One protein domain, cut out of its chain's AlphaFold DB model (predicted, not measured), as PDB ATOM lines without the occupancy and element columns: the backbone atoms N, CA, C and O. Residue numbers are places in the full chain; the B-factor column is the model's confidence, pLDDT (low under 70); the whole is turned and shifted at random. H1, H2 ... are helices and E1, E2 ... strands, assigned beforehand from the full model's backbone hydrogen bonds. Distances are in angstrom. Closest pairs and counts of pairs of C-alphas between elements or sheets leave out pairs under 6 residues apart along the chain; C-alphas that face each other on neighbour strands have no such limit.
ATOM      1  N   ASN A   7     208.005 219.948 314.958       78.56
ATOM      2  CA  ASN A   7     207.533 221.056 314.125       78.56
ATOM      3  C   ASN A   7     208.180 221.024 312.737       78.56
ATOM      4  O   ASN A   7     207.480 221.099 311.736       78.56
ATOM      5  N   LYS A   8     209.495 220.789 312.659       82.94
ATOM      6  CA  LYS A   8     210.203 220.640 311.378       82.94
ATOM      7  C   LYS A   8     209.701 219.438 310.570       82.94
ATOM      8  O   LYS A   8     209.634 219.511 309.345       82.94
ATOM      9  N   PHE A   9     209.366 218.330 311.232       82.62
ATOM     10  CA  PHE A   9     208.800 217.149 310.573       82.62
ATOM     11  C   PHE A   9     207.390 217.422 310.029       82.62
ATOM     12  O   PHE A   9     207.130 217.159 308.855       82.62
ATOM     13  N   LEU A  10     206.513 218.005 310.850       82.81
ATOM     14  CA  LEU A  10     205.161 218.395 310.447       82.81
ATOM     15  C   LEU A  10     205.200 219.427 309.315       82.81
ATOM     16  O   LEU A  10     204.442 219.314 308.356       82.81
ATOM     17  N   ASP A  11     206.138 220.376 309.372       82.44
ATOM     18  CA  ASP A  11     206.317 221.380 308.329       82.44
ATOM     19  C   ASP A  11     206.770 220.776 306.996       82.44
ATOM     20  O   ASP A  11     206.322 221.209 305.932       82.44
ATOM     21  N   LYS A  12     207.634 219.757 307.041       84.44
ATOM     22  CA  LYS A  12     208.100 219.032 305.852       84.44
ATOM     23  C   LYS A  12     206.990 218.193 305.211       84.44
ATOM     24  O   LYS A  12     206.995 218.021 303.996       84.44
ATOM     25  N   HIS A  13     206.064 217.680 306.017       82.81
ATOM     26  CA  HIS A  13     205.009 216.753 305.602       82.81
ATOM     27  C   HIS A  13     203.600 217.361 305.732       82.81
ATOM     28  O   HIS A  13     202.632 216.662 306.040       82.81
ATOM     29  N   LYS A  14     203.466 218.677 305.484       79.19
ATOM     30  CA  LYS A  14     202.173 219.395 305.494       79.19
ATOM     31  C   LYS A  14     201.164 218.856 304.484       79.19
ATOM     32  O   LYS A  14     199.978 219.136 304.617       79.19
ATOM     33  N   ASP A  15     201.622 218.123 303.475       74.75
ATOM     34  CA  ASP A  15     200.770 217.433 302.509       74.75
ATOM     35  C   ASP A  15     199.925 216.328 303.152       74.75
ATOM     36  O   ASP A  15     198.860 216.033 302.625       74.75
ATOM     37  N   ILE A  16     200.383 215.760 304.275       76.06
ATOM     38  CA  ILE A  16     199.694 214.695 305.014       76.06
ATOM     39  C   ILE A  16     199.216 215.156 306.392       76.06
ATOM     40  O   ILE A  16     198.105 214.837 306.806       76.06
ATOM     41  N   PHE A  17     200.050 215.899 307.121       75.12
ATOM     42  CA  PHE A  17     199.744 216.335 308.489       75.12
ATOM     43  C   PHE A  17     199.194 217.764 308.568       75.12
ATOM     44  O   PHE A  17     198.981 218.276 309.663       75.12
ATOM     45  N   GLY A  18     198.994 218.432 307.429       65.38
ATOM     46  CA  GLY A  18     198.388 219.760 307.376       65.38
ATOM     47  C   GLY A  18     196.869 219.712 307.211       65.38
ATOM     48  O   GLY A  18     196.318 218.799 306.599       65.38
ATOM     49  N   ASP A  19     196.188 220.768 307.659       55.00
ATOM     50  CA  ASP A  19     194.722 220.901 307.569       55.00
ATOM     51  C   ASP A  19     194.183 220.994 306.126       55.00
ATOM     52  O   ASP A  19     192.976 220.951 305.895       55.00
ATOM     53  N   LYS A  20     195.060 221.135 305.122       49.50
ATOM     54  CA  LYS A  20     194.674 221.489 303.746       49.50
ATOM     55  C   LYS A  20     194.114 220.349 302.896       49.50
ATOM     56  O   LYS A  20     193.564 220.648 301.839       49.50
ATOM     57  N   ALA A  21     194.211 219.086 303.312       47.97
ATOM     58  CA  ALA A  21     193.476 218.021 302.616       47.97
ATOM     59  C   ALA A  21     192.096 217.743 303.228       47.97
ATOM     60  O   ALA A  21     191.266 217.112 302.578       47.97
ATOM     61  N   ALA A  22     191.825 218.253 304.436       43.47
ATOM     62  CA  ALA A  22     190.571 218.060 305.157       43.47
ATOM     63  C   ALA A  22     189.502 219.051 304.677       43.47
ATOM     64  O   ALA A  22     189.001 219.906 305.410       43.47
ATOM     65  N   GLY A  23     189.128 218.954 303.406       42.44
ATOM     66  CA  GLY A  23     187.791 219.367 303.040       42.44
ATOM     67  C   GLY A  23     186.852 218.230 303.402       42.44
ATOM     68  O   GLY A  23     186.957 217.253 302.688       42.44
ATOM     69  N   GLU A  24     186.033 218.356 304.470       40.38
ATOM     70  CA  GLU A  24     185.114 217.311 305.001       40.38
ATOM     71  C   GLU A  24     185.052 216.074 304.095       40.38
ATOM     72  O   GLU A  24     184.357 216.070 303.082       40.38
ATOM     73  N   GLY A  25     185.926 215.111 304.387       37.91
ATOM     74  CA  GLY A  25     186.487 214.244 303.368       37.91
ATOM     75  C   GLY A  25     185.469 213.469 302.566       37.91
ATOM     76  O   GLY A  25     184.947 212.523 303.133       37.91
ATOM     77  N   GLY A  26     185.281 213.817 301.279       40.94
ATOM     78  CA  GLY A  26     184.748 213.066 300.109       40.94
ATOM     79  C   GLY A  26     183.424 212.304 300.235       40.94
ATOM     80  O   GLY A  26     182.826 211.924 299.241       40.94
ATOM     81  N   THR A  27     182.975 212.129 301.456       43.56
ATOM     82  CA  THR A  27     181.657 212.292 302.010       43.56
ATOM     83  C   THR A  27     180.971 213.534 301.462       43.56
ATOM     84  O   THR A  27     181.385 214.663 301.706       43.56
ATOM     85  N   LEU A  28     179.869 213.316 300.771       49.62
ATOM     86  CA  LEU A  28     179.012 214.393 300.304       49.62
ATOM     87  C   LEU A  28     178.015 214.636 301.454       49.62
ATOM     88  O   LEU A  28     177.144 213.804 301.704       49.62
ATOM     89  N   THR A  29     178.262 215.678 302.258       44.00
ATOM     90  CA  THR A  29     177.492 216.031 303.464       44.00
ATOM     91  C   THR A  29     176.500 217.160 303.158       44.00
ATOM     92  O   THR A  29     176.898 218.225 302.696       44.00
ATOM     93  N   GLY A  30     175.211 216.965 303.458       40.72
ATOM     94  CA  GLY A  30     174.183 218.011 303.340       40.72
ATOM     95  C   GLY A  30     172.792 217.549 303.816       40.72
ATOM     96  O   GLY A  30     172.489 216.362 303.689       40.72
ATOM     97  N   PRO A  31     171.955 218.434 304.409       37.31
ATOM     98  CA  PRO A  31     170.577 218.128 304.838       37.31
ATOM     99  C   PRO A  31     169.561 218.076 303.680       37.31
ATOM    100  O   PRO A  31     168.448 217.588 303.837       37.31
ATOM    101  N   ALA A  32     169.968 218.527 302.508       38.16
ATOM    102  CA  ALA A  32     169.394 218.207 301.219       38.16
ATOM    103  C   ALA A  32     170.579 217.883 300.312       38.16
ATOM    104  O   ALA A  32     171.733 218.051 300.705       38.16
ATOM    105  N   LEU A  33     170.300 217.411 299.114       46.09
ATOM    106  CA  LEU A  33     171.247 216.951 298.111       46.09
ATOM    107  C   LEU A  33     172.143 218.081 297.531       46.09
ATOM    108  O   LEU A  33     172.436 218.091 296.344       46.09
ATOM    109  N   ASP A  34     172.573 219.041 298.350       41.00
ATOM    110  CA  ASP A  34     173.552 220.071 298.023       41.00
ATOM    111  C   ASP A  34     174.943 219.457 298.152       41.00
ATOM    112  O   ASP A  34     175.648 219.597 299.155       41.00
ATOM    113  N   PHE A  35     175.331 218.717 297.115       50.56
ATOM    114  CA  PHE A  35     176.700 218.265 296.937       50.56
ATOM    115  C   PHE A  35     177.605 219.497 296.846       50.56
ATOM    116  O   PHE A  35     177.790 220.078 295.775       50.56
ATOM    117  N   HIS A  36     178.211 219.903 297.959       41.88
ATOM    118  CA  HIS A  36     179.333 220.829 297.907       41.88
ATOM    119  C   HIS A  36     180.528 220.058 297.336       41.88
ATOM    120  O   HIS A  36     181.361 219.520 298.067       41.88
ATOM    121  N   PHE A  37     180.602 219.964 296.004       52.75
ATOM    122  CA  PHE A  37     181.816 219.563 295.308       52.75
ATOM    123  C   PHE A  37     182.895 220.568 295.693       52.75
ATOM    124  O   PHE A  37     183.003 221.644 295.103       52.75
ATOM    125  N   LYS A  38     183.691 220.256 296.721       50.91
ATOM    126  CA  LYS A  38     184.859 221.080 297.012       50.91
ATOM    127  C   LYS A  38     185.740 221.065 295.760       50.91
ATOM    128  O   LYS A  38     186.074 219.971 295.285       50.91
ATOM    129  N   PRO A  39     186.099 222.242 295.211       51.75
ATOM    130  CA  PRO A  39     186.858 222.318 293.974       51.75
ATOM    131  C   PRO A  39     188.112 221.444 294.057       51.75
ATOM    132  O   PRO A  39     188.911 221.576 294.984       51.75
ATOM    133  N   GLY A  40     188.267 220.528 293.100       64.06
ATOM    134  CA  GLY A  40     189.471 219.712 292.940       64.06
ATOM    135  C   GLY A  40     189.439 218.295 293.521       64.06
ATOM    136  O   GLY A  40     190.413 217.577 293.296       64.06
ATOM    137  N   PHE A  41     188.376 217.855 294.209       74.38
ATOM    138  CA  PHE A  41     188.254 216.460 294.690       74.38
ATOM    139  C   PHE A  41     187.579 215.515 293.696       74.38
ATOM    140  O   PHE A  41     187.967 214.351 293.603       74.38
ATOM    141  N   TYR A  42     186.616 216.026 292.936       81.94
ATOM    142  CA  TYR A  42     185.934 215.301 291.872       81.94
ATOM    143  C   TYR A  42     185.921 216.149 290.604       81.94
ATOM    144  O   TYR A  42     185.899 217.381 290.675       81.94
ATOM    145  N   LYS A  43     185.933 215.483 289.452       86.38
ATOM    146  CA  LYS A  43     185.703 216.080 288.135       86.38
ATOM    147  C   LYS A  43     184.510 215.389 287.479       86.38
ATOM    148  O   LYS A  43     184.358 214.179 287.622       86.38
ATOM    149  N   MET A  44     183.673 216.148 286.784       87.88
ATOM    150  CA  MET A  44     182.636 215.571 285.927       87.88
ATOM    151  C   MET A  44     183.295 215.000 284.673       87.88
ATOM    152  O   MET A  44     184.271 215.573 284.178       87.88
ATOM    153  N   VAL A  45     182.798 213.860 284.200       90.25
ATOM    154  CA  VAL A  45     183.276 213.209 282.976       90.25
ATOM    155  C   VAL A  45     182.085 212.779 282.129       90.25
ATOM    156  O   VAL A  45     181.075 212.334 282.664       90.25
ATOM    157  N   ASP A  46     182.206 212.895 280.810       91.38
ATOM    158  CA  ASP A  46     181.120 212.512 279.896       91.38
ATOM    159  C   ASP A  46     181.071 210.995 279.663       91.38
ATOM    160  O   ASP A  46     180.024 210.433 279.348       91.38
ATOM    161  N   HIS A  47     182.213 210.320 279.812       92.75
ATOM    162  CA  HIS A  47     182.365 208.885 279.601       92.75
ATOM    163  C   HIS A  47     183.422 208.302 280.542       92.75
ATOM    164  O   HIS A  47     184.382 208.973 280.921       92.75
ATOM    165  N   SER A  48     183.234 207.039 280.918       93.19
ATOM    166  CA  SER A  48     184.173 206.250 281.715       93.19
ATOM    167  C   SER A  48     183.908 204.766 281.478       93.19
ATOM    168  O   SER A  48     182.753 204.359 281.354       93.19
ATOM    169  N   GLU A  49     184.965 203.956 281.444       94.31
ATOM    170  CA  GLU A  49     184.853 202.490 281.410       94.31
ATOM    171  C   GLU A  49     184.322 201.921 282.734       94.31
ATOM    172  O   GLU A  49     183.747 200.835 282.772       94.31
ATOM    173  N   TRP A  50     184.489 202.679 283.821       94.50
ATOM    174  CA  TRP A  50     184.067 202.309 285.166       94.50
ATOM    175  C   TRP A  50     182.944 203.213 285.654       94.50
ATOM    176  O   TRP A  50     182.959 204.425 285.435       94.50
ATOM    177  N   ALA A  51     181.984 202.621 286.355       93.44
ATOM    178  CA  ALA A  51     180.851 203.334 286.921       93.44
ATOM    179  C   ALA A  51     180.338 202.595 288.162       93.44
ATOM    180  O   ALA A  51     179.444 201.751 288.082       93.44
ATOM    181  N   SER A  52     180.907 202.900 289.326       93.56
ATOM    182  CA  SER A  52     180.435 202.348 290.596       93.56
ATOM    183  C   SER A  52     179.205 203.121 291.087       93.56
ATOM    184  O   SER A  52     179.215 204.354 291.071       93.56
ATOM    185  N   PRO A  53     178.135 202.452 291.546       90.69
ATOM    186  CA  PRO A  53     176.984 203.153 292.096       90.69
ATOM    187  C   PRO A  53     177.350 203.832 293.419       90.69
ATOM    188  O   PRO A  53     178.192 203.352 294.184       90.69
ATOM    189  N   THR A  54     176.699 204.951 293.718       86.62
ATOM    190  CA  THR A  54     176.799 205.576 295.040       86.62
ATOM    191  C   THR A  54     175.931 204.857 296.065       86.62
ATOM    192  O   THR A  54     174.775 204.544 295.783       86.62
ATOM    193  N   HIS A  55     176.439 204.693 297.284       81.31
ATOM    194  CA  HIS A  55     175.663 204.297 298.455       81.31
ATOM    195  C   HIS A  55     175.779 205.355 299.557       81.31
ATOM    196  O   HIS A  55     176.739 206.127 299.610       81.31
ATOM    197  N   VAL A  56     174.772 205.403 300.428       77.56
ATOM    198  CA  VAL A  56     174.670 206.397 301.499       77.56
ATOM    199  C   VAL A  56     174.878 205.718 302.845       77.56
ATOM    200  O   VAL A  56     174.229 204.723 303.159       77.56
ATOM    201  N   VAL A  57     175.761 206.282 303.659       75.19
ATOM    202  CA  VAL A  57     176.061 205.838 305.018       75.19
ATOM    203  C   VAL A  57     175.760 206.979 305.980       75.19
ATOM    204  O   VAL A  57     176.239 208.096 305.805       75.19
ATOM    205  N   VAL A  58     174.991 206.717 307.034       76.69
ATOM    206  CA  VAL A  58     174.805 207.683 308.123       76.69
ATOM    207  C   VAL A  58     175.884 207.435 309.167       76.69
ATOM    208  O   VAL A  58     175.972 206.346 309.730       76.69
ATOM    209  N   LYS A  59     176.715 208.442 309.448       70.44
ATOM    210  CA  LYS A  59     177.729 208.372 310.508       70.44
ATOM    211  C   LYS A  59     177.696 209.637 311.350       70.44
ATOM    212  O   LYS A  59     177.864 210.733 310.822       70.44
ATOM    213  N   ASN A  60     177.522 209.488 312.665       74.69
ATOM    214  CA  ASN A  60     177.435 210.598 313.625       74.69
ATOM    215  C   ASN A  60     176.395 211.659 313.213       74.69
ATOM    216  O   ASN A  60     176.697 212.850 313.204       74.69
ATOM    217  N   ASN A  61     175.200 211.220 312.800       75.38
ATOM    218  CA  ASN A  61     174.114 212.070 312.286       75.38
ATOM    219  C   ASN A  61     174.469 212.904 311.039       75.38
ATOM    220  O   ASN A  61     173.733 213.818 310.680       75.38
ATOM    221  N   LYS A  62     175.574 212.586 310.352       67.31
ATOM    222  CA  LYS A  62     175.929 213.153 309.049       67.31
ATOM    223  C   LYS A  62     175.761 212.098 307.959       67.31
ATOM    224  O   LYS A  62     176.222 210.963 308.114       67.31
ATOM    225  N   LEU A  63     175.125 212.484 306.856       68.56
ATOM    226  CA  LEU A  63     175.049 211.663 305.649       68.56
ATOM    227  C   LEU A  63     176.405 211.630 304.955       68.56
ATOM    228  O   LEU A  63     177.090 212.647 304.859       68.56
ATOM    229  N   ARG A  64     176.788 210.443 304.495       72.75
ATOM    230  CA  ARG A  64     178.020 210.187 303.769       72.75
ATOM    231  C   ARG A  64     177.720 209.456 302.483       72.75
ATOM    232  O   ARG A  64     177.226 208.341 302.532       72.75
ATOM    233  N   ILE A  65     178.033 210.063 301.350       72.31
ATOM    234  CA  ILE A  65     177.926 209.390 300.056       72.31
ATOM    235  C   ILE A  65     179.293 208.816 299.696       72.31
ATOM    236  O   ILE A  65     180.293 209.534 299.722       72.31
ATOM    237  N   THR A  66     179.321 207.527 299.387       77.00
ATOM    238  CA  THR A  66     180.523 206.750 299.065       77.00
ATOM    239  C   THR A  66     180.258 205.838 297.871       77.00
ATOM    240  O   THR A  66     179.121 205.454 297.611       77.00
ATOM    241  N   GLY A  67     181.300 205.475 297.124       84.94
ATOM    242  CA  GLY A  67     181.179 204.475 296.061       84.94
ATOM    243  C   GLY A  67     181.006 203.073 296.615       84.94
ATOM    244  O   GLY A  67     181.740 202.683 297.525       84.94
ATOM    245  N   ASP A  68     180.070 202.294 296.076       89.19
ATOM    246  CA  ASP A  68     180.083 200.844 296.277       89.19
ATOM    247  C   ASP A  68     181.107 200.190 295.337       89.19
ATOM    248  O   ASP A  68     180.806 199.734 294.231       89.19
ATOM    249  N   TYR A  69     182.354 200.165 295.799       91.50
ATOM    250  CA  TYR A  69     183.462 199.513 295.102       91.50
ATOM    251  C   TYR A  69     183.528 198.009 295.368       91.50
ATOM    252  O   TYR A  69     184.230 197.300 294.648       91.50
ATOM    253  N   LYS A  70     182.804 197.498 296.374       89.50
ATOM    254  CA  LYS A  70     182.858 196.083 296.770       89.50
ATOM    255  C   LYS A  70     182.332 195.176 295.665       89.50
ATOM    256  O   LYS A  70     182.880 194.100 295.453       89.50
ATOM    257  N   THR A  71     181.286 195.618 294.979       87.94
ATOM    258  CA  THR A  71     180.608 194.866 293.918       87.94
ATOM    259  C   THR A  71     181.148 195.165 292.520       87.94
ATOM    260  O   THR A  71     180.862 194.417 291.592       87.94
ATOM    261  N   THR A  72     181.939 196.231 292.361       91.44
ATOM    262  CA  THR A  72     182.349 196.752 291.048       91.44
ATOM    263  C   THR A  72     183.861 196.710 290.856       91.44
ATOM    264  O   THR A  72     184.374 195.850 290.147       91.44
ATOM    265  N   LEU A  73     184.599 197.609 291.502       93.50
ATOM    266  CA  LEU A  73     186.040 197.746 291.315       93.50
ATOM    267  C   LEU A  73     186.829 196.624 292.006       93.50
ATOM    268  O   LEU A  73     187.679 195.996 291.383       93.50
ATOM    269  N   ASN A  74     186.540 196.342 293.277       93.38
ATOM    270  CA  ASN A  74     187.344 195.446 294.112       93.38
ATOM    271  C   ASN A  74     187.508 194.018 293.557       93.38
ATOM    272  O   ASN A  74     188.621 193.505 293.652       93.38
ATOM    273  N   PRO A  75     186.486 193.373 292.952       94.31
ATOM    274  CA  PRO A  75     186.643 192.043 292.354       94.31
ATOM    275  C   PRO A  75     187.603 192.006 291.158       94.31
ATOM    276  O   PRO A  75     188.114 190.945 290.817       94.31
ATOM    277  N   ASN A  76     187.841 193.156 290.523       93.06
ATOM    278  CA  ASN A  76     188.701 193.291 289.350       93.06
ATOM    279  C   ASN A  76     190.120 193.764 289.705       93.06
ATOM    280  O   ASN A  76     190.962 193.921 288.820       93.06
ATOM    281  N   LEU A  77     190.400 194.018 290.988       92.50
ATOM    282  CA  LEU A  77     191.718 194.432 291.447       92.50
ATOM    283  C   LEU A  77     192.581 193.223 291.800       92.50
ATOM    284  O   LEU A  77     192.158 192.310 292.506       92.50
ATOM    285  N   ILE A  78     193.850 193.285 291.401       92.69
ATOM    286  CA  ILE A  78     194.890 192.460 292.013       92.69
ATOM    287  C   ILE A  78     195.128 193.023 293.415       92.69
ATOM    288  O   ILE A  78     195.504 194.190 293.559       92.69
ATOM    289  N   ILE A  79     194.860 192.215 294.440       90.25
ATOM    290  CA  ILE A  79     194.948 192.644 295.836       90.25
ATOM    291  C   ILE A  79     196.410 192.885 296.231       90.25
ATOM    292  O   ILE A  79     197.267 192.023 296.047       90.25
ATOM    293  N   ASP A  80     196.677 194.072 296.778       87.56
ATOM    294  CA  ASP A  80     197.965 194.446 297.371       87.56
ATOM    295  C   ASP A  80     197.998 193.997 298.837       87.56
ATOM    296  O   ASP A  80     197.475 194.682 299.720       87.56
ATOM    297  N   ASP A  81     198.590 192.829 299.089       84.44
ATOM    298  CA  ASP A  81     198.769 192.284 300.437       84.44
ATOM    299  C   ASP A  81     199.986 192.925 301.125       84.44
ATOM    300  O   ASP A  81     201.079 192.358 301.208       84.44
ATOM    301  N   TYR A  82     199.815 194.176 301.561       88.50
ATOM    302  CA  TYR A  82     200.809 194.867 302.377       88.50
ATOM    303  C   TYR A  82     200.530 194.633 303.866       88.50
ATOM    304  O   TYR A  82     199.410 194.897 304.315       88.50
ATOM    305  N   PRO A  83     201.530 194.214 304.666       85.56
ATOM    306  CA  PRO A  83     201.311 193.892 306.067       85.56
ATOM    307  C   PRO A  83     200.892 195.138 306.847       85.56
ATOM    308  O   PRO A  83     201.609 196.139 306.907       85.56
ATOM    309  N   ILE A  84     199.725 195.058 307.479       84.50
ATOM    310  CA  ILE A  84     199.273 196.049 308.451       84.50
ATOM    311  C   ILE A  84     199.675 195.527 309.836       84.50
ATOM    312  O   ILE A  84     199.292 194.405 310.183       84.50
ATOM    313  N   PRO A  85     200.457 196.296 310.620       84.56
ATOM    314  CA  PRO A  85     200.924 195.862 311.928       84.56
ATOM    315  C   PRO A  85     199.757 195.465 312.818       84.56
ATOM    316  O   PRO A  85     198.757 196.186 312.905       84.56
ATOM    317  N   ARG A  86     199.898 194.338 313.513       85.56
ATOM    318  CA  ARG A  86     198.883 193.922 314.479       85.56
ATOM    319  C   ARG A  86     198.933 194.806 315.718       85.56
ATOM    320  O   ARG A  86     199.957 195.412 316.044       85.56
ATOM    321  N   LEU A  87     197.819 194.860 316.436       85.81
ATOM    322  CA  LEU A  87     197.716 195.670 317.642       85.81
ATOM    323  C   LEU A  87     198.727 195.216 318.715       85.81
ATOM    324  O   LEU A  87     199.302 196.049 319.412       85.81
ATOM    325  N   GLU A  88     199.015 193.918 318.799       87.94
ATOM    326  CA  GLU A  88     200.017 193.359 319.712       87.94
ATOM    327  C   GLU A  88     201.432 193.861 319.393       87.94
ATOM    328  O   GLU A  88     202.200 194.175 320.303       87.94
ATOM    329  N   GLU A  89     201.773 194.002 318.108       85.88
ATOM    330  CA  GLU A  89     203.070 194.536 317.679       85.88
ATOM    331  C   GLU A  89     203.219 196.012 318.050       85.88
ATOM    332  O   GLU A  89     204.307 196.460 318.421       85.88
ATOM    333  N   LEU A  90     202.125 196.779 317.978       86.50
ATOM    334  CA  LEU A  90     202.103 198.159 318.451       86.50
ATOM    335  C   LEU A  90     202.312 198.216 319.970       86.50
ATOM    336  O   LEU A  90     203.154 198.986 320.434       86.50
ATOM    337  N   PHE A  91     201.597 197.384 320.735       86.94
ATOM    338  CA  PHE A  91     201.728 197.334 322.194       86.94
ATOM    339  C   PHE A  91     203.132 196.932 322.646       86.94
ATOM    340  O   PHE A  91     203.677 197.547 323.563       86.94
ATOM    341  N   ALA A  92     203.750 195.967 321.968       88.31
ATOM    342  CA  ALA A  92     205.129 195.571 322.232       88.31
ATOM    343  C   ALA A  92     206.115 196.732 322.010       88.31
ATOM    344  O   ALA A  92     207.051 196.898 322.788       88.31
ATOM    345  N   LYS A  93     205.892 197.573 320.990       84.38
ATOM    346  CA  LYS A  93     206.762 198.724 320.683       84.38
ATOM    347  C   LYS A  93     206.622 199.884 321.666       84.38
ATOM    348  O   LYS A  93     207.589 200.617 321.852       84.38
ATOM    349  N   ILE A  94     205.448 200.068 322.272       86.75
ATOM    350  CA  ILE A  94     205.228 201.115 323.283       86.75
ATOM    351  C   ILE A  94     205.500 200.633 324.713       86.75
ATOM    352  O   ILE A  94     205.501 201.437 325.647       86.75
ATOM    353  N   HIS A  95     205.720 199.330 324.908       87.88
ATOM    354  CA  HIS A  95     206.009 198.768 326.219       87.88
ATOM    355  C   HIS A  95     207.298 199.373 326.794       87.88
ATOM    356  O   HIS A  95     208.342 199.392 326.148       87.88
ATOM    357  N   GLY A  96     207.221 199.901 328.018       84.31
ATOM    358  CA  GLY A  96     208.345 200.580 328.672       84.31
ATOM    359  C   GLY A  96     208.573 202.033 328.230       84.31
ATOM    360  O   GLY A  96     209.465 202.694 328.767       84.31
ATOM    361  N   CYS A  97     207.773 202.582 327.307       85.94
ATOM    362  CA  CYS A  97     207.813 204.011 326.999       85.94
ATOM    363  C   CYS A  97     207.218 204.831 328.154       85.94
ATOM    364  O   CYS A  97     206.086 204.611 328.573       85.94
ATOM    365  N   LYS A  98     207.960 205.837 328.631       87.31
ATOM    366  CA  LYS A  98     207.487 206.759 329.680       87.31
ATOM    367  C   LYS A  98     206.413 207.733 329.180       87.31
ATOM    368  O   LYS A  98     205.549 208.145 329.945       87.31
ATOM    369  N   TYR A  99     206.483 208.103 327.903       85.62
ATOM    370  CA  TYR A  99     205.541 209.002 327.241       85.62
ATOM    371  C   TYR A  99     205.235 208.465 325.847       85.62
ATOM    372  O   TYR A  99     206.148 208.075 325.120       85.62
ATOM    373  N   VAL A 100     203.958 208.472 325.476       84.81
ATOM    374  CA  VAL A 100     203.482 208.098 324.143       84.81
ATOM    375  C   VAL A 100     202.646 209.252 323.609       84.81
ATOM    376  O   VAL A 100     201.813 209.807 324.323       84.81
ATOM    377  N   CYS A 101     202.877 209.622 322.354       85.06
ATOM    378  CA  CYS A 101     202.077 210.608 321.641       85.06
ATOM    379  C   CYS A 101     201.319 209.903 320.516       85.06
ATOM    380  O   CYS A 101     201.899 209.096 319.790       85.06
ATOM    381  N   LYS A 102     200.031 210.216 320.371       84.81
ATOM    382  CA  LYS A 102     199.206 209.767 319.251       84.81
ATOM    383  C   LYS A 102     198.965 210.949 318.320       84.81
ATOM    384  O   LYS A 102     198.427 211.965 318.753       84.81
ATOM    385  N   LEU A 103     199.310 210.778 317.048       84.62
ATOM    386  CA  LEU A 103     198.963 211.708 315.980       84.62
ATOM    387  C   LEU A 103     197.887 211.063 315.107       84.62
ATOM    388  O   LEU A 103     198.087 209.964 314.599       84.62
ATOM    389  N   ASP A 104     196.747 211.733 314.971       83.19
ATOM    390  CA  ASP A 104     195.625 211.251 314.168       83.19
ATOM    391  C   ASP A 104     195.521 212.053 312.867       83.19
ATOM    392  O   ASP A 104     195.497 213.287 312.893       83.19
ATOM    393  N   VAL A 105     195.479 211.357 311.728       81.88
ATOM    394  CA  VAL A 105     195.397 211.976 310.398       81.88
ATOM    395  C   VAL A 105     193.941 211.967 309.952       81.88
ATOM    396  O   VAL A 105     193.411 210.927 309.566       81.88
ATOM    397  N   LYS A 106     193.297 213.136 309.959       77.12
ATOM    398  CA  LYS A 106     191.925 213.299 309.451       77.12
ATOM    399  C   LYS A 106     191.860 213.053 307.944       77.12
ATOM    400  O   LYS A 106     192.774 213.437 307.218       77.12
ATOM    401  N   ASP A 107     190.762 212.448 307.487       74.44
ATOM    402  CA  ASP A 107     190.474 212.172 306.067       74.44
ATOM    403  C   ASP A 107     191.639 211.480 305.336       74.44
ATOM    404  O   ASP A 107     191.965 211.747 304.182       74.44
ATOM    405  N   THR A 108     192.267 210.562 306.066       75.06
ATOM    406  CA  THR A 108     193.529 209.868 305.813       75.06
ATOM    407  C   THR A 108     193.793 209.511 304.346       75.06
ATOM    408  O   THR A 108     194.811 209.901 303.781       75.06
ATOM    409  N   PHE A 109     192.868 208.814 303.682       82.94
ATOM    410  CA  PHE A 109     193.102 208.335 302.317       82.94
ATOM    411  C   PHE A 109     193.055 209.449 301.270       82.94
ATOM    412  O   PHE A 109     193.728 209.357 300.249       82.94
ATOM    413  N   MET A 110     192.355 210.551 301.531       78.69
ATOM    414  CA  MET A 110     192.199 211.645 300.563       78.69
ATOM    415  C   MET A 110     193.456 212.492 300.391       78.69
ATOM    416  O   MET A 110     193.541 213.309 299.474       78.69
ATOM    417  N   HIS A 111     194.462 212.269 301.233       82.19
ATOM    418  CA  HIS A 111     195.803 212.809 301.045       82.19
ATOM    419  C   HIS A 111     196.560 212.081 299.920       82.19
ATOM    420  O   HIS A 111     197.488 212.643 299.337       82.19
ATOM    421  N   LEU A 112     196.151 210.859 299.547       85.44
ATOM    422  CA  LEU A 112     196.755 210.118 298.440       85.44
ATOM    423  C   LEU A 112     196.237 210.614 297.094       85.44
ATOM    424  O   LEU A 112     195.055 210.497 296.765       85.44
ATOM    425  N   ARG A 113     197.161 211.112 296.271       84.44
ATOM    426  CA  ARG A 113     196.920 211.281 294.838       84.44
ATOM    427  C   ARG A 113     197.023 209.926 294.152       84.44
ATOM    428  O   ARG A 113     197.996 209.204 294.350       84.44
ATOM    429  N   CYS A 114     196.020 209.611 293.348       85.38
ATOM    430  CA  CYS A 114     195.987 208.398 292.546       85.38
ATOM    431  C   CYS A 114     196.502 208.681 291.131       85.38
ATOM    432  O   CYS A 114     196.529 209.830 290.684       85.38
ATOM    433  N   SER A 115     196.934 207.630 290.434       90.88
ATOM    434  CA  SER A 115     197.202 207.711 288.999       90.88
ATOM    435  C   SER A 115     195.905 207.978 288.232       90.88
ATOM    436  O   SER A 115     194.815 207.711 288.739       90.88
ATOM    437  N   GLN A 116     196.021 208.463 286.994       90.88
ATOM    438  CA  GLN A 116     194.857 208.729 286.145       90.88
ATOM    439  C   GLN A 116     193.974 207.480 285.978       90.88
ATOM    440  O   GLN A 116     192.771 207.565 286.204       90.88
ATOM    441  N   ALA A 117     194.589 206.318 285.733       92.50
ATOM    442  CA  ALA A 117     193.894 205.034 285.624       92.50
ATOM    443  C   ALA A 117     193.170 204.630 286.921       92.50
ATOM    444  O   ALA A 117     192.026 204.193 286.885       92.50
ATOM    445  N   ALA A 118     193.796 204.812 288.090       92.06
ATOM    446  CA  ALA A 118     193.139 204.516 289.365       92.06
ATOM    447  C   ALA A 118     191.981 205.487 289.645       92.06
ATOM    448  O   ALA A 118     190.947 205.079 290.162       92.06
ATOM    449  N   CYS A 119     192.133 206.765 289.289       91.56
ATOM    450  CA  CYS A 119     191.046 207.733 289.365       91.56
ATOM    451  C   CYS A 119     189.873 207.332 288.458       91.56
ATOM    452  O   CYS A 119     188.740 207.369 288.921       91.56
ATOM    453  N   GLU A 120     190.134 206.944 287.206       93.75
ATOM    454  CA  GLU A 120     189.115 206.460 286.257       93.75
ATOM    455  C   GLU A 120     188.401 205.219 286.790       93.75
ATOM    456  O   GLU A 120     187.174 205.187 286.801       93.75
ATOM    457  N   ALA A 121     189.150 204.260 287.336       94.31
ATOM    458  CA  ALA A 121     188.602 203.041 287.922       94.31
ATOM    459  C   ALA A 121     187.661 203.294 289.116       94.31
ATOM    460  O   ALA A 121     186.754 202.510 289.380       94.31
ATOM    461  N   MET A 122     187.857 204.408 289.828       93.06
ATOM    462  CA  MET A 122     187.023 204.837 290.955       93.06
ATOM    463  C   MET A 122     185.870 205.772 290.543       93.06
ATOM    464  O   MET A 122     185.293 206.446 291.397       93.06
ATOM    465  N   THR A 123     185.544 205.874 289.253       93.19
ATOM    466  CA  THR A 123     184.446 206.732 288.787       93.19
ATOM    467  C   THR A 123     183.107 206.277 289.364       93.19
ATOM    468  O   THR A 123     182.775 205.090 289.368       93.19
ATOM    469  N   LEU A 124     182.324 207.242 289.842       90.62
ATOM    470  CA  LEU A 124     181.009 207.032 290.427       90.62
ATOM    471  C   LEU A 124     179.913 207.432 289.454       90.62
ATOM    472  O   LEU A 124     179.998 208.481 288.819       90.62
ATOM    473  N   ASN A 125     178.848 206.642 289.417       89.81
ATOM    474  CA  ASN A 125     177.594 207.032 288.797       89.81
ATOM    475  C   ASN A 125     176.648 207.589 289.863       89.81
ATOM    476  O   ASN A 125     176.252 206.879 290.794       89.81
ATOM    477  N   THR A 126     176.303 208.865 289.724       84.19
ATOM    478  CA  THR A 126     175.389 209.567 290.620       84.19
ATOM    479  C   THR A 126     174.043 209.801 289.930       84.19
ATOM    480  O   THR A 126     174.020 210.241 288.780       84.19
ATOM    481  N   PRO A 127     172.908 209.601 290.624       79.12
ATOM    482  CA  PRO A 127     171.589 209.861 290.042       79.12
ATOM    483  C   PRO A 127     171.361 211.317 289.604       79.12
ATOM    484  O   PRO A 127     170.529 211.574 288.743       79.12
ATOM    485  N   THR A 128     172.072 212.271 290.209       78.12
ATOM    486  CA  THR A 128     171.825 213.712 290.024       78.12
ATOM    487  C   THR A 128     172.798 214.380 289.059       78.12
ATOM    488  O   THR A 128     172.400 215.301 288.354       78.12
ATOM    489  N   TYR A 129     174.059 213.934 289.008       77.56
ATOM    490  CA  TYR A 129     175.121 214.581 288.221       77.56
ATOM    491  C   TYR A 129     175.740 213.660 287.165       77.56
ATOM    492  O   TYR A 129     176.671 214.070 286.478       77.56
ATOM    493  N   GLY A 130     175.262 212.420 287.036       87.31
ATOM    494  CA  GLY A 130     175.875 211.433 286.155       87.31
ATOM    495  C   GLY A 130     177.244 210.993 286.675       87.31
ATOM    496  O   GLY A 130     177.403 210.739 287.875       87.31
ATOM    497  N   LEU A 131     178.223 210.881 285.775       90.56
ATOM    498  CA  LEU A 131     179.544 210.340 286.083       90.56
ATOM    499  C   LEU A 131     180.460 211.387 286.729       90.56
ATOM    500  O   LEU A 131     180.757 212.440 286.158       90.56
ATOM    501  N   ILE A 132     180.968 211.057 287.915       88.50
ATOM    502  CA  ILE A 132     181.973 211.855 288.621       88.50
ATOM    503  C   ILE A 132     183.214 211.012 288.899       88.50
ATOM    504  O   ILE A 132     183.140 209.908 289.433       88.50
ATOM    505  N   GLN A 133     184.380 211.551 288.569       89.81
ATOM    506  CA  GLN A 133     185.661 210.890 288.767       89.81
ATOM    507  C   GLN A 133     186.420 211.541 289.933       89.81
ATOM    508  O   GLN A 133     186.653 212.755 289.904       89.81
ATOM    509  N   PRO A 134     186.852 210.779 290.950       87.50
ATOM    510  CA  PRO A 134     187.660 211.314 292.040       87.50
ATOM    511  C   PRO A 134     189.101 211.605 291.598       87.50
ATOM    512  O   PRO A 134     189.677 210.889 290.784       87.50
ATOM    513  N   THR A 135     189.738 212.618 292.186       84.94
ATOM    514  CA  THR A 135     191.160 212.973 291.949       84.94
ATOM    515  C   THR A 135     192.107 212.450 293.042       84.94
ATOM    516  O   THR A 135     193.322 212.690 293.020       84.94
ATOM    517  N   ARG A 136     191.541 211.786 294.050       86.44
ATOM    518  CA  ARG A 136     192.197 211.259 295.253       86.44
ATOM    519  C   ARG A 136     191.647 209.878 295.574       86.44
ATOM    520  O   ARG A 136     190.544 209.545 295.135       86.44
ATOM    521  N   ALA A 137     192.387 209.117 296.374       88.75
ATOM    522  CA  ALA A 137     191.937 207.810 296.829       88.75
ATOM    523  C   ALA A 137     190.605 207.896 297.581       88.75
ATOM    524  O   ALA A 137     190.383 208.803 298.388       88.75
ATOM    525  N   GLN A 138     189.736 206.926 297.310       86.06
ATOM    526  CA  GLN A 138     188.409 206.827 297.902       86.06
ATOM    527  C   GLN A 138     188.349 205.710 298.940       86.06
ATOM    528  O   GLN A 138     189.037 204.692 298.846       86.06
ATOM    529  N   TYR A 139     187.491 205.903 299.938       84.88
ATOM    530  CA  TYR A 139     187.152 204.850 300.889       84.88
ATOM    531  C   TYR A 139     186.401 203.715 300.182       84.88
ATOM    532  O   TYR A 139     185.644 203.957 299.245       84.88
ATOM    533  N   GLY A 140     186.593 202.480 300.653       85.94
ATOM    534  CA  GLY A 140     185.922 201.289 300.120       85.94
ATOM    535  C   GLY A 140     186.696 200.541 299.030       85.94
ATOM    536  O   GLY A 140     186.313 199.424 298.698       85.94
ATOM    537  N   VAL A 141     187.796 201.099 298.517       90.25
ATOM    538  CA  VAL A 141     188.673 200.425 297.547       90.25
ATOM    539  C   VAL A 141     189.726 199.579 298.273       90.25
ATOM    540  O   VAL A 141     190.471 200.107 299.102       90.25
ATOM    541  N   SER A 142     189.827 198.286 297.945       90.56
ATOM    542  CA  SER A 142     190.612 197.299 298.716       90.56
ATOM    543  C   SER A 142     192.102 197.628 298.862       90.56
ATOM    544  O   SER A 142     192.679 197.378 299.914       90.56
ATOM    545  N   ASN A 143     192.729 198.218 297.840       91.56
ATOM    546  CA  ASN A 143     194.181 198.463 297.835       91.56
ATOM    547  C   ASN A 143     194.593 199.785 298.507       91.56
ATOM    548  O   ASN A 143     195.778 200.028 298.738       91.56
ATOM    549  N   ILE A 144     193.639 200.665 298.822       91.06
ATOM    550  CA  ILE A 144     193.939 201.984 299.393       91.06
ATOM    551  C   ILE A 144     194.533 201.902 300.812       91.06
ATOM    552  O   ILE A 144     195.523 202.599 301.054       91.06
ATOM    553  N   PRO A 145     194.030 201.053 301.734       90.19
ATOM    554  CA  PRO A 145     194.665 200.820 303.034       90.19
ATOM    555  C   PRO A 145     196.147 200.429 302.934       90.19
ATOM    556  O   PRO A 145     196.987 201.029 303.604       90.19
ATOM    557  N   ALA A 146     196.479 199.483 302.051       90.44
ATOM    558  CA  ALA A 146     197.847 199.023 301.815       90.44
ATOM    559  C   ALA A 146     198.745 200.146 301.268       90.44
ATOM    560  O   ALA A 146     199.832 200.409 301.792       90.44
ATOM    561  N   ALA A 147     198.257 200.878 300.262       90.81
ATOM    562  CA  ALA A 147     198.965 202.023 299.696       90.81
ATOM    563  C   ALA A 147     199.219 203.122 300.743       90.81
ATOM    564  O   ALA A 147     200.307 203.707 300.785       90.81
ATOM    565  N   TRP A 148     198.240 203.381 301.614       90.06
ATOM    566  CA  TRP A 148     198.371 204.336 302.708       90.06
ATOM    567  C   TRP A 148     199.409 203.900 303.741       90.06
ATOM    568  O   TRP A 148     200.283 204.692 304.105       90.06
ATOM    569  N   GLN A 149     199.352 202.636 304.169       90.00
ATOM    570  CA  GLN A 149     200.295 202.074 305.131       90.00
ATOM    571  C   GLN A 149     201.736 202.234 304.636       90.00
ATOM    572  O   GLN A 149     202.576 202.805 305.338       90.00
ATOM    573  N   ARG A 150     201.996 201.831 303.387       90.25
ATOM    574  CA  ARG A 150     203.304 201.960 302.736       90.25
ATOM    575  C   ARG A 150     203.769 203.416 302.673       90.25
ATOM    576  O   ARG A 150     204.933 203.707 302.949       90.25
ATOM    577  N   ARG A 151     202.874 204.348 302.329       90.00
ATOM    578  CA  ARG A 151     203.199 205.780 302.239       90.00
ATOM    579  C   ARG A 151     203.607 206.360 303.592       90.00
ATOM    580  O   ARG A 151     204.614 207.066 303.664       90.00
ATOM    581  N   LEU A 152     202.857 206.072 304.654       89.44
ATOM    582  CA  LEU A 152     203.188 206.561 305.994       89.44
ATOM    583  C   LEU A 152     204.463 205.925 306.542       89.44
ATOM    584  O   LEU A 152     205.282 206.631 307.125       89.44
ATOM    585  N   GLU A 153     204.690 204.633 306.318       89.31
ATOM    586  CA  GLU A 153     205.939 203.987 306.734       89.31
ATOM    587  C   GLU A 153     207.162 204.577 306.029       89.31
ATOM    588  O   GLU A 153     208.194 204.788 306.665       89.31
ATOM    589  N   GLN A 154     207.046 204.929 304.746       89.62
ATOM    590  CA  GLN A 154     208.103 205.648 304.030       89.62
ATOM    591  C   GLN A 154     208.390 207.026 304.639       89.62
ATOM    592  O   GLN A 154     209.547 207.440 304.683       89.62
ATOM    593  N   ILE A 155     207.362 207.732 305.112       88.69
ATOM    594  CA  ILE A 155     207.501 209.058 305.732       88.69
ATOM    595  C   ILE A 155     208.101 208.966 307.135       88.69
ATOM    596  O   ILE A 155     208.946 209.782 307.498       88.69
ATOM    597  N   LEU A 156     207.695 207.963 307.913       87.69
ATOM    598  CA  LEU A 156     208.220 207.711 309.256       87.69
ATOM    599  C   LEU A 156     209.580 206.998 309.235       87.69
ATOM    600  O   LEU A 156     210.213 206.842 310.281       87.69
ATOM    601  N   LYS A 157     210.059 206.570 308.062       87.12
ATOM    602  CA  LYS A 157     211.335 205.871 307.916       87.12
ATOM    603  C   LYS A 157     212.475 206.714 308.492       87.12
ATOM    604  O   LYS A 157     212.719 207.840 308.070       87.12
TER     605      LYS A 157
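AT A GLANCE: This is residues 7 to 157 of the 169 residues of an uncharacterized protein of Capsicum chinense (UniProt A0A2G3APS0). A strongly twisted sheet of five strands, curled like part of a barrel, makes one end of the body, and H5 packs on it; small H4 is near the middle, and H6 runs away from the sheet towards the end where H1 and H2 lie. From this body residues 86 to 102, which include H3, stick out as a long arm. The printed part has 151 residues, with H1 H2 E1 E2 E3 H3 H4 H5 E4 E5 H6 along the chain; the sheet is mixed, in the order E1 E5 E4 E2 E3. The class is mixed, helices and strands, with under half of the residues in named elements. The whole is only just compact, close to loose, with a radius of gyration of the C-alphas of 17.3 A and spans of 55 by 34 by 30 A.

IN THESE COORDINATES: Find C-alpha 7 at (207.533, 221.056, 314.125), where H1, residues 7 to 12, begins; H2, residues 14 to 17, follows. Past residues 18 to 41, with no named element, come E1, residues 42 to 44, E2, residues 52 to 59 and 21.0 A long, and E3, residues 62 to 67 and 16.5 A long. Look next for H3, residues 87 to 94 and 10.9 A long, H4, residues 108 to 111, and H5, residues 116 to 121. E4, residues 124 to 126, and E5, residues 130 to 134 and 13.2 A long, lead to H6, residues 144 to 156, which runs 18.3 A to C-alpha 156 at (208.220, 207.711, 309.256).

HOW THE PARTS SIT: Begin at the sheet, where E2 and E3 form an antiparallel hairpin, with N 57 and O 64 2.8 A apart. E4 is parallel to E2, with N 125 and O 52 2.8 A apart. E4 and E5 form the other hairpin, with N 124 and O 132 2.8 A apart. E1 is antiparallel to E5, with N 43 and O 133 2.9 A apart. H5 is on the sheet at a height of 7.8 A; its closest C-alphas to E5 are those of Cys 119 and Pro 134, 5.6 A apart. H6, with residues 144 to 148 alone, touches H4, where the C-alphas of Phe 109 and Trp 148 are closest, 6.6 A apart. H2 and H4 only just touch, with 3 pairs of C-alphas within 8 A, the closest being Ile 16 and His 111 at 5.9 A. H1 is close to H2 but not clearly touching, with the C-alphas of Leu 10 and Phe 17 closest at 6.1 A. H3 is apart from H6. In H1, H3, H5 and H6 every O i to N i+4 pair is within hydrogen-bond range; H2 and H4 are too short for such a pair.

THE WHOLE: The C-alphas farthest apart are those of Asp 46 and Gly 96, at 57.1 A. The printed part has no cut. The links H2 to E1, E3 to H3 and H3 to H4 are long. The mean pLDDT of the printed part is 79.8, and residues 18 to 40 and 62 to 63 are under 70.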